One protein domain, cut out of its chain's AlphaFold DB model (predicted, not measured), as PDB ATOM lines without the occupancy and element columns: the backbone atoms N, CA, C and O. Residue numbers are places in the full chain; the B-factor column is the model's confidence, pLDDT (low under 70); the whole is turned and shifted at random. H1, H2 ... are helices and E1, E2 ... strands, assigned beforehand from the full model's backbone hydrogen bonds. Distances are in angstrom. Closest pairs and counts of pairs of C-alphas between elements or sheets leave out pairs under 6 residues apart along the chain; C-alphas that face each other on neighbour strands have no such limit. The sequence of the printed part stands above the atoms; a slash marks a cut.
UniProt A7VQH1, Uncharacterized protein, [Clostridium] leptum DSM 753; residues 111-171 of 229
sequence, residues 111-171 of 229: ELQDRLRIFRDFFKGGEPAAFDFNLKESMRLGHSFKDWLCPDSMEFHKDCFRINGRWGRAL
ATOM      1  N   GLU A 111      27.849  -3.001  -1.760       89.56
ATOM      2  CA  GLU A 111      27.205  -4.171  -1.185       89.56
ATOM      3  C   GLU A 111      26.125  -3.758  -0.178       89.56
ATOM      4  O   GLU A 111      26.046  -2.615   0.279       89.56
ATOM      5  N   LEU A 112      25.282  -4.709   0.228       87.88
ATOM      6  CA  LEU A 112      24.198  -4.444   1.181       87.88
ATOM      7  C   LEU A 112      24.687  -3.771   2.476       87.88
ATOM      8  O   LEU A 112      24.033  -2.861   2.977       87.88
ATOM      9  N   GLN A 113      25.842  -4.183   3.002       85.56
ATOM     10  CA  GLN A 113      26.410  -3.592   4.218       85.56
ATOM     11  C   GLN A 113      26.824  -2.129   4.017       85.56
ATOM     12  O   GLN A 113      26.528  -1.301   4.876       85.56
ATOM     13  N   ASP A 114      27.437  -1.798   2.875       87.31
ATOM     14  CA  ASP A 114      27.784  -0.414   2.528       87.31
ATOM     15  C   ASP A 114      26.524   0.459   2.486       87.31
ATOM     16  O   ASP A 114      26.480   1.549   3.053       87.31
ATOM     17  N   ARG A 115      25.456  -0.055   1.866       90.75
ATOM     18  CA  ARG A 115      24.177   0.659   1.740       90.75
ATOM     19  C   ARG A 115      23.519   0.884   3.100       90.75
ATOM     20  O   ARG A 115      23.019   1.974   3.362       90.75
ATOM     21  N   LEU A 116      23.543  -0.114   3.987       89.06
ATOM     22  CA  LEU A 116      23.016   0.021   5.349       89.06
ATOM     23  C   LEU A 116      23.825   1.019   6.187       89.06
ATOM     24  O   LEU A 116      23.225   1.765   6.959       89.06
ATOM     25  N   ARG A 117      25.152   1.073   6.012       85.88
ATOM     26  CA  ARG A 117      26.007   2.094   6.641       85.88
ATOM     27  C   ARG A 117      25.593   3.504   6.220       85.88
ATOM     28  O   ARG A 117      25.383   4.337   7.089       85.88
ATOM     29  N   ILE A 118      25.339   3.741   4.928       88.12
ATOM     30  CA  ILE A 118      24.856   5.048   4.434       88.12
ATOM     31  C   ILE A 118      23.548   5.463   5.126       88.12
ATOM     32  O   ILE A 118      23.408   6.604   5.565       88.12
ATOM     33  N   PHE A 119      22.586   4.542   5.257       89.50
ATOM     34  CA  PHE A 119      21.332   4.834   5.958       89.50
ATOM     35  C   PHE A 119      21.549   5.112   7.444       89.50
ATOM     36  O   PHE A 119      20.962   6.052   7.977       89.50
ATOM     37  N   ARG A 120      22.391   4.322   8.115       88.19
ATOM     38  CA  ARG A 120      22.725   4.556   9.520       88.19
ATOM     39  C   ARG A 120      23.343   5.940   9.706       88.19
ATOM     40  O   ARG A 120      22.880   6.676  10.571       88.19
ATOM     41  N   ASP A 121      24.327   6.307   8.894       85.06
ATOM     42  CA  ASP A 121      24.987   7.616   8.958       85.06
ATOM     43  C   ASP A 121      23.980   8.758   8.788       85.06
ATOM     44  O   ASP A 121      24.044   9.773   9.481       85.06
ATOM     45  N   PHE A 122      22.994   8.579   7.909       87.88
ATOM     46  CA  PHE A 122      21.909   9.539   7.760       87.88
ATOM     47  C   PHE A 122      21.047   9.628   9.035       87.88
ATOM     48  O   PHE A 122      20.847  10.719   9.579       87.88
ATOM     49  N   PHE A 123      20.566   8.496   9.560       88.56
ATOM     50  CA  PHE A 123      19.597   8.455  10.664       88.56
ATOM     51  C   PHE A 123      20.185   8.700  12.061       88.56
ATOM     52  O   PHE A 123      19.534   9.359  12.871       88.56
ATOM     53  N   LYS A 124      21.411   8.257  12.335       86.12
ATOM     54  CA  LYS A 124      22.104   8.403  13.632       86.12
ATOM     55  C   LYS A 124      23.250   9.426  13.613       86.12
ATOM     56  O   LYS A 124      24.018   9.510  14.560       86.12
ATOM     57  N   GLY A 125      23.377  10.186  12.524       71.12
ATOM     58  CA  GLY A 125      24.560  10.976  12.160       71.12
ATOM     59  C   GLY A 125      25.359  11.632  13.288       71.12
ATOM     60  O   GLY A 125      24.851  12.477  14.025       71.12
ATOM     61  N   GLY A 126      26.642  11.264  13.324       66.56
ATOM     62  CA  GLY A 126      27.625  11.632  14.341       66.56
ATOM     63  C   GLY A 126      27.808  10.566  15.424       66.56
ATOM     64  O   GLY A 126      28.841  10.549  16.082       66.56
ATOM     65  N   GLU A 127      26.852   9.647  15.605       72.94
ATOM     66  CA  GLU A 127      27.022   8.519  16.523       72.94
ATOM     67  C   GLU A 127      27.937   7.453  15.893       72.94
ATOM     68  O   GLU A 127      27.527   6.814  14.908       72.94
ATOM     69  N   PRO A 128      29.132   7.185  16.460       66.62
ATOM     70  CA  PRO A 128      29.974   6.106  15.967       66.62
ATOM     71  C   PRO A 128      29.197   4.789  16.008       66.62
ATOM     72  O   PRO A 128      28.351   4.554  16.881       66.62
ATOM     73  N   ALA A 129      29.436   3.920  15.028       61.56
ATOM     74  CA  ALA A 129      28.853   2.588  15.057       61.56
ATOM     75  C   ALA A 129      29.308   1.874  16.337       61.56
ATOM     76  O   ALA A 129      30.501   1.684  16.551       61.56
ATOM     77  N   ALA A 130      28.357   1.467  17.184       60.22
ATOM     78  CA  ALA A 130      28.675   0.746  18.420       60.22
ATOM     79  C   ALA A 130      29.410  -0.582  18.145       60.22
ATOM     80  O   ALA A 130      30.135  -1.082  18.998       60.22
ATOM     81  N   PHE A 131      29.205  -1.149  16.953       66.81
ATOM     82  CA  PHE A 131      29.876  -2.337  16.439       66.81
ATOM     83  C   PHE A 131      29.752  -2.391  14.912       66.81
ATOM     84  O   PHE A 131      28.817  -1.825  14.330       66.81
ATOM     85  N   ASP A 132      30.667  -3.120  14.272       69.56
ATOM     86  CA  ASP A 132      30.576  -3.436  12.849       69.56
ATOM     87  C   ASP A 132      29.370  -4.337  12.573       69.56
ATOM     88  O   ASP A 132      29.257  -5.452  13.089       69.56
ATOM     89  N   PHE A 133      28.442  -3.850  11.751       78.00
ATOM     90  CA  PHE A 133      27.220  -4.583  11.457       78.00
ATOM     91  C   PHE A 133      27.486  -5.820  10.605       78.00
ATOM     92  O   PHE A 133      27.878  -5.731   9.440       78.00
ATOM     93  N   ASN A 134      27.166  -6.984  11.165       82.56
ATOM     94  CA  ASN A 134      27.142  -8.240  10.439       82.56
ATOM     95  C   ASN A 134      25.697  -8.720  10.275       82.56
ATOM     96  O   ASN A 134      25.047  -9.154  11.230       82.56
ATOM     97  N   LEU A 135      25.206  -8.677   9.035       80.81
ATOM     98  CA  LEU A 135      23.848  -9.103   8.712       80.81
ATOM     99  C   LEU A 135      23.601 -10.582   9.033       80.81
ATOM    100  O   LEU A 135      22.549 -10.913   9.569       80.81
ATOM    101  N   LYS A 136      24.557 -11.468   8.727       84.94
ATOM    102  CA  LYS A 136      24.396 -12.913   8.954       84.94
ATOM    103  C   LYS A 136      24.266 -13.214  10.441       84.94
ATOM    104  O   LYS A 136      23.391 -13.978  10.834       84.94
ATOM    105  N   GLU A 137      25.105 -12.580  11.251       85.31
ATOM    106  CA  GLU A 137      25.081 -12.754  12.701       85.31
ATOM    107  C   GLU A 137      23.807 -12.165  13.317       85.31
ATOM    108  O   GLU A 137      23.159 -12.814  14.134       85.31
ATOM    109  N   SER A 138      23.378 -10.990  12.848       83.75
ATOM    110  CA  SER A 138      22.118 -10.375  13.289       83.75
ATOM    111  C   SER A 138      20.918 -11.272  12.979       83.75
ATOM    112  O   SER A 138      20.098 -11.527  13.855       83.75
ATOM    113  N   MET A 139      20.856 -11.836  11.765       83.25
ATOM    114  CA  MET A 139      19.814 -12.795  11.382       83.25
ATOM    115  C   MET A 139      19.857 -14.069  12.235       83.25
ATOM    116  O   MET A 139      18.807 -14.569  12.629       83.25
ATOM    117  N   ARG A 140      21.056 -14.583  12.551       88.50
ATOM    118  CA  ARG A 140      21.245 -15.765  13.411       88.50
ATOM    119  C   ARG A 140      20.713 -15.538  14.828       88.50
ATOM    120  O   ARG A 140      20.150 -16.456  15.414       88.50
ATOM    121  N   LEU A 141      20.895 -14.332  15.362       87.31
ATOM    122  CA  LEU A 141      20.420 -13.925  16.687       87.31
ATOM    123  C   LEU A 141      18.946 -13.476  16.691       87.31
ATOM    124  O   LEU A 141      18.404 -13.178  17.749       87.31
ATOM    125  N   GLY A 142      18.287 -13.433  15.527       85.56
ATOM    126  CA  GLY A 142      16.908 -12.956  15.394       85.56
ATOM    127  C   GLY A 142      16.758 -11.436  15.519       85.56
ATOM    128  O   GLY A 142      15.645 -10.946  15.688       85.56
ATOM    129  N   HIS A 143      17.857 -10.686  15.435       88.06
ATOM    130  CA  HIS A 143      17.854  -9.228  15.507       88.06
ATOM    131  C   HIS A 143      17.535  -8.616  14.144       88.06
ATOM    132  O   HIS A 143      17.981  -9.094  13.094       88.06
ATOM    133  N   SER A 144      16.792  -7.512  14.152       86.56
ATOM    134  CA  SER A 144      16.501  -6.771  12.936       86.56
ATOM    135  C   SER A 144      17.665  -5.844  12.608       86.56
ATOM    136  O   SER A 144      18.176  -5.132  13.467       86.56
ATOM    137  N   PHE A 145      18.045  -5.749  11.332       85.94
ATOM    138  CA  PHE A 145      19.003  -4.724  10.889       85.94
ATOM    139  C   PHE A 145      18.506  -3.296  11.186       85.94
ATOM    140  O   PHE A 145      19.297  -2.356  11.261       85.94
ATOM    141  N   LYS A 146      17.185  -3.134  11.363       88.56
ATOM    142  CA  LYS A 146      16.552  -1.875  11.761       88.56
ATOM    143  C   LYS A 146      16.993  -1.429  13.149       88.56
ATOM    144  O   LYS A 146      17.210  -0.241  13.332       88.56
ATOM    145  N   ASP A 147      17.206  -2.358  14.077       84.75
ATOM    146  CA  ASP A 147      17.631  -2.041  15.447       84.75
ATOM    147  C   ASP A 147      19.016  -1.378  15.459       84.75
ATOM    148  O   ASP A 147      19.357  -0.614  16.356       84.75
ATOM    149  N   TRP A 148      19.813  -1.637  14.418       84.38
ATOM    150  CA  TRP A 148      21.131  -1.045  14.249       84.38
ATOM    151  C   TRP A 148      21.116   0.310  13.526       84.38
ATOM    152  O   TRP A 148      21.951   1.156  13.837       84.38
ATOM    153  N   LEU A 149      20.215   0.552  12.566       87.50
ATOM    154  CA  LEU A 149      20.235   1.792  11.764       87.50
ATOM    155  C   LEU A 149      19.195   2.835  12.175       87.50
ATOM    156  O   LEU A 149      19.400   4.017  11.905       87.50
ATOM    157  N   CYS A 150      18.066   2.419  12.750       89.56
ATOM    158  CA  CYS A 150      16.964   3.325  13.056       89.56
ATOM    159  C   CYS A 150      17.382   4.321  14.140       89.56
ATOM    160  O   CYS A 150      18.079   3.931  15.073       89.56
ATOM    161  N   PRO A 151      16.947   5.587  14.048       91.50
ATOM    162  CA  PRO A 151      17.169   6.548  15.116       91.50
ATOM    163  C   PRO A 151      16.341   6.178  16.346       91.50
ATOM    164  O   PRO A 151      15.341   5.464  16.250       91.50
ATOM    165  N   ASP A 152      16.729   6.723  17.490       89.88
ATOM    166  CA  ASP A 152      16.071   6.461  18.770       89.88
ATOM    167  C   ASP A 152      14.743   7.232  18.887       89.88
ATOM    168  O   ASP A 152      13.832   6.814  19.600       89.88
ATOM    169  N   SER A 153      14.604   8.350  18.163       92.38
ATOM    170  CA  SER A 153      13.367   9.135  18.089       92.38
ATOM    171  C   SER A 153      13.179   9.825  16.733       92.38
ATOM    172  O   SER A 153      14.133  10.308  16.114       92.38
ATOM    173  N   MET A 154      11.920   9.903  16.291       94.69
ATOM    174  CA  MET A 154      11.482  10.729  15.165       94.69
ATOM    175  C   MET A 154      10.226  11.516  15.550       94.69
ATOM    176  O   MET A 154       9.268  10.942  16.064       94.69
ATOM    177  N   GLU A 155      10.204  12.808  15.243       97.12
ATOM    178  CA  GLU A 155       9.040  13.681  15.404       97.12
ATOM    179  C   GLU A 155       8.721  14.352  14.071       97.12
ATOM    180  O   GLU A 155       9.615  14.834  13.375       97.12
ATOM    181  N   PHE A 156       7.440  14.394  13.713       97.06
ATOM    182  CA  PHE A 156       6.976  14.960  12.452       97.06
ATOM    183  C   PHE A 156       6.069  16.155  12.717       97.06
ATOM    184  O   PHE A 156       5.127  16.086  13.507       97.06
ATOM    185  N   HIS A 157       6.351  17.247  12.019       95.50
ATOM    186  CA  HIS A 157       5.561  18.468  12.020       95.50
ATOM    187  C   HIS A 157       5.091  18.764  10.595       95.50
ATOM    188  O   HIS A 157       5.481  18.091   9.643       95.50
ATOM    189  N   LYS A 158       4.256  19.795  10.438       93.75
ATOM    190  CA  LYS A 158       3.661  20.150   9.143       93.75
ATOM    191  C   LYS A 158       4.703  20.351   8.032       93.75
ATOM    192  O   LYS A 158       4.527  19.815   6.946       93.75
ATOM    193  N   ASP A 159       5.781  21.082   8.324       94.44
ATOM    194  CA  ASP A 159       6.773  21.508   7.321       94.44
ATOM    195  C   ASP A 159       8.203  21.034   7.638       94.44
ATOM    196  O   ASP A 159       9.168  21.476   7.013       94.44
ATOM    197  N   CYS A 160       8.390  20.204   8.661       96.38
ATOM    198  CA  CYS A 160       9.703  19.721   9.083       96.38
ATOM    199  C   CYS A 160       9.585  18.448   9.919       96.38
ATOM    200  O   CYS A 160       8.500  18.041  10.328       96.38
ATOM    201  N   PHE A 161      10.725  17.830  10.185       95.94
ATOM    202  CA  PHE A 161      10.845  16.684  11.068       95.94
ATOM    203  C   PHE A 161      12.061  16.848  11.980       95.94
ATOM    204  O   PHE A 161      12.969  17.637  11.700       95.94
ATOM    205  N   ARG A 162      12.090  16.077  13.063       94.88
ATOM    206  CA  ARG A 162      13.216  15.976  13.988       94.88
ATOM    207  C   ARG A 162      13.617  14.512  14.126       94.88
ATOM    208  O   ARG A 162      12.768  13.679  14.409       94.88
ATOM    209  N   ILE A 163      14.893  14.196  13.919       93.00
ATOM    210  CA  ILE A 163      15.464  12.847  14.065       93.00
ATOM    211  C   ILE A 163      16.591  12.921  15.092       93.00
ATOM    212  O   ILE A 163      17.571  13.625  14.853       93.00
ATOM    213  N   ASN A 164      16.471  12.223  16.226       91.00
ATOM    214  CA  ASN A 164      17.448  12.286  17.328       91.00
ATOM    215  C   ASN A 164      17.844  13.737  17.688       91.00
ATOM    216  O   ASN A 164      19.017  14.088  17.774       91.00
ATOM    217  N   GLY A 165      16.856  14.632  17.802       89.19
ATOM    218  CA  GLY A 165      17.080  16.055  18.097       89.19
ATOM    219  C   GLY A 165      17.571  16.915  16.919       89.19
ATOM    220  O   GLY A 165      17.566  18.142  17.028       89.19
ATOM    221  N   ARG A 166      17.930  16.319  15.774       89.75
ATOM    222  CA  ARG A 166      18.369  17.028  14.560       89.75
ATOM    223  C   ARG A 166      17.169  17.411  13.700       89.75
ATOM    224  O   ARG A 166      16.378  16.551  13.319       89.75
ATOM    225  N   TRP A 167      17.042  18.694  13.379       92.62
ATOM    226  CA  TRP A 167      15.970  19.202  12.523       92.62
ATOM    227  C   TRP A 167      16.276  18.980  11.043       92.62
ATOM    228  O   TRP A 167      17.387  19.243  10.586       92.62
ATOM    229  N   GLY A 168      15.267  18.554  10.291       92.75
ATOM    230  CA  GLY A 168      15.333  18.390   8.847       92.75
ATOM    231  C   GLY A 168      14.035  18.806   8.164       92.75
ATOM    232  O   GLY A 168      12.981  18.954   8.787       92.75
ATOM    233  N   ARG A 169      14.118  19.020   6.854       94.50
ATOM    234  CA  ARG A 169      12.974  19.310   5.989       94.50
ATOM    235  C   ARG A 169      13.178  18.596   4.662       94.50
ATOM    236  O   ARG A 169      14.275  18.628   4.113       94.50
ATOM    237  N   ALA A 170      12.116  17.985   4.150       92.88
ATOM    238  CA  ALA A 170      12.082  17.488   2.784       92.88
ATOM    239  C   ALA A 170      11.586  18.612   1.866       92.88
ATOM    240  O   ALA A 170      10.552  19.223   2.133       92.88
ATOM    241  N   LEU A 171      12.339  18.896   0.808       90.75
ATOM    242  CA  LEU A 171      11.971  19.861  -0.219       90.75
ATOM    243  C   LEU A 171      11.811  19.118  -1.541       90.75
ATOM    244  O   LEU A 171      12.630  18.266  -1.880       90.75
TER     245      LEU A 171
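AT A GLANCE: This is residues 111 to 171 of the 229 residues of an uncharacterized protein of [Clostridium] leptum DSM 753 (UniProt A7VQH1). This is a loose, elongated domain with a loose group of three helices toward one end and a small sheet of three strands at the other. In the helical part the short H3 packs on the longer H1, the short H2 lies at the far end from the sheet, and residues 125 to 134 fold back from the end of H1 to H2. The printed part has 61 residues, with H1, H2, H3, E1, E2 and E3 in that order along the chain; the class is mixed, helices and strands. The sheet runs E1 E2 E3, antiparallel throughout, a meander in which each strand is the antiparallel neighbour of the one before. The radius of gyration of the C-alphas is 13.3 A, and the spans are 40 by 21 by 19 A.

HOW THE PARTS SIT: Start with H1, residues 112 to 124, which touches H3, residues 145 to 149; their closest C-alphas, those of Arg 120 and Leu 149, are 4.3 A apart. H2, residues 135 to 140, is close to H3 but not clearly touching it, with the C-alphas of Leu 135 and Phe 145 closest at 6.9 A. H2 is also close to H1 but not clearly touching it, with the C-alphas of Gln 113 and Leu 135 closest at 7.6 A, and their lines are about perpendicular at 87 degrees. In H1, H2 and H3 every O i to N i+4 pair is within hydrogen-bond range. Go on to E1, residues 154 to 156, and E2, residues 161 to 163, an antiparallel hairpin at 176 degrees; look for N 155 and O 162, within hydrogen-bond range at 2.8 A. E2 and E3, residues 166 to 168, form the next hairpin, antiparallel at 145 degrees, with N 161 and O 168 at 2.9 A. H1 only grazes the sheet, with its residues 122 to 124; H2 and H3 are not on it.

IN THESE COORDINATES: Find C-alpha 112 at (24.198, -4.444, 1.181); from there H1 runs 18.0 A to C-alpha 124 at (22.104, 8.403, 13.632). H2 spans 8.6 A from Leu 135 to Arg 140, and H3 6.7 A from Phe 145 to Leu 149. E1 spans 6.8 A, E2 6.7 A, and E3 6.6 A, ending at C-alpha 168 at (15.333, 18.390, 8.847).

THE WHOLE: The two C-alphas farthest apart, those of Arg 140 and Asp 159, are 40.4 A apart. The printed part has no cut and no long link; the link from H1 to H2 is short, and the others are tight. Mean pLDDT of the printed part is 86.2; look for values under 70 at residue 126 and residues 128 to 132.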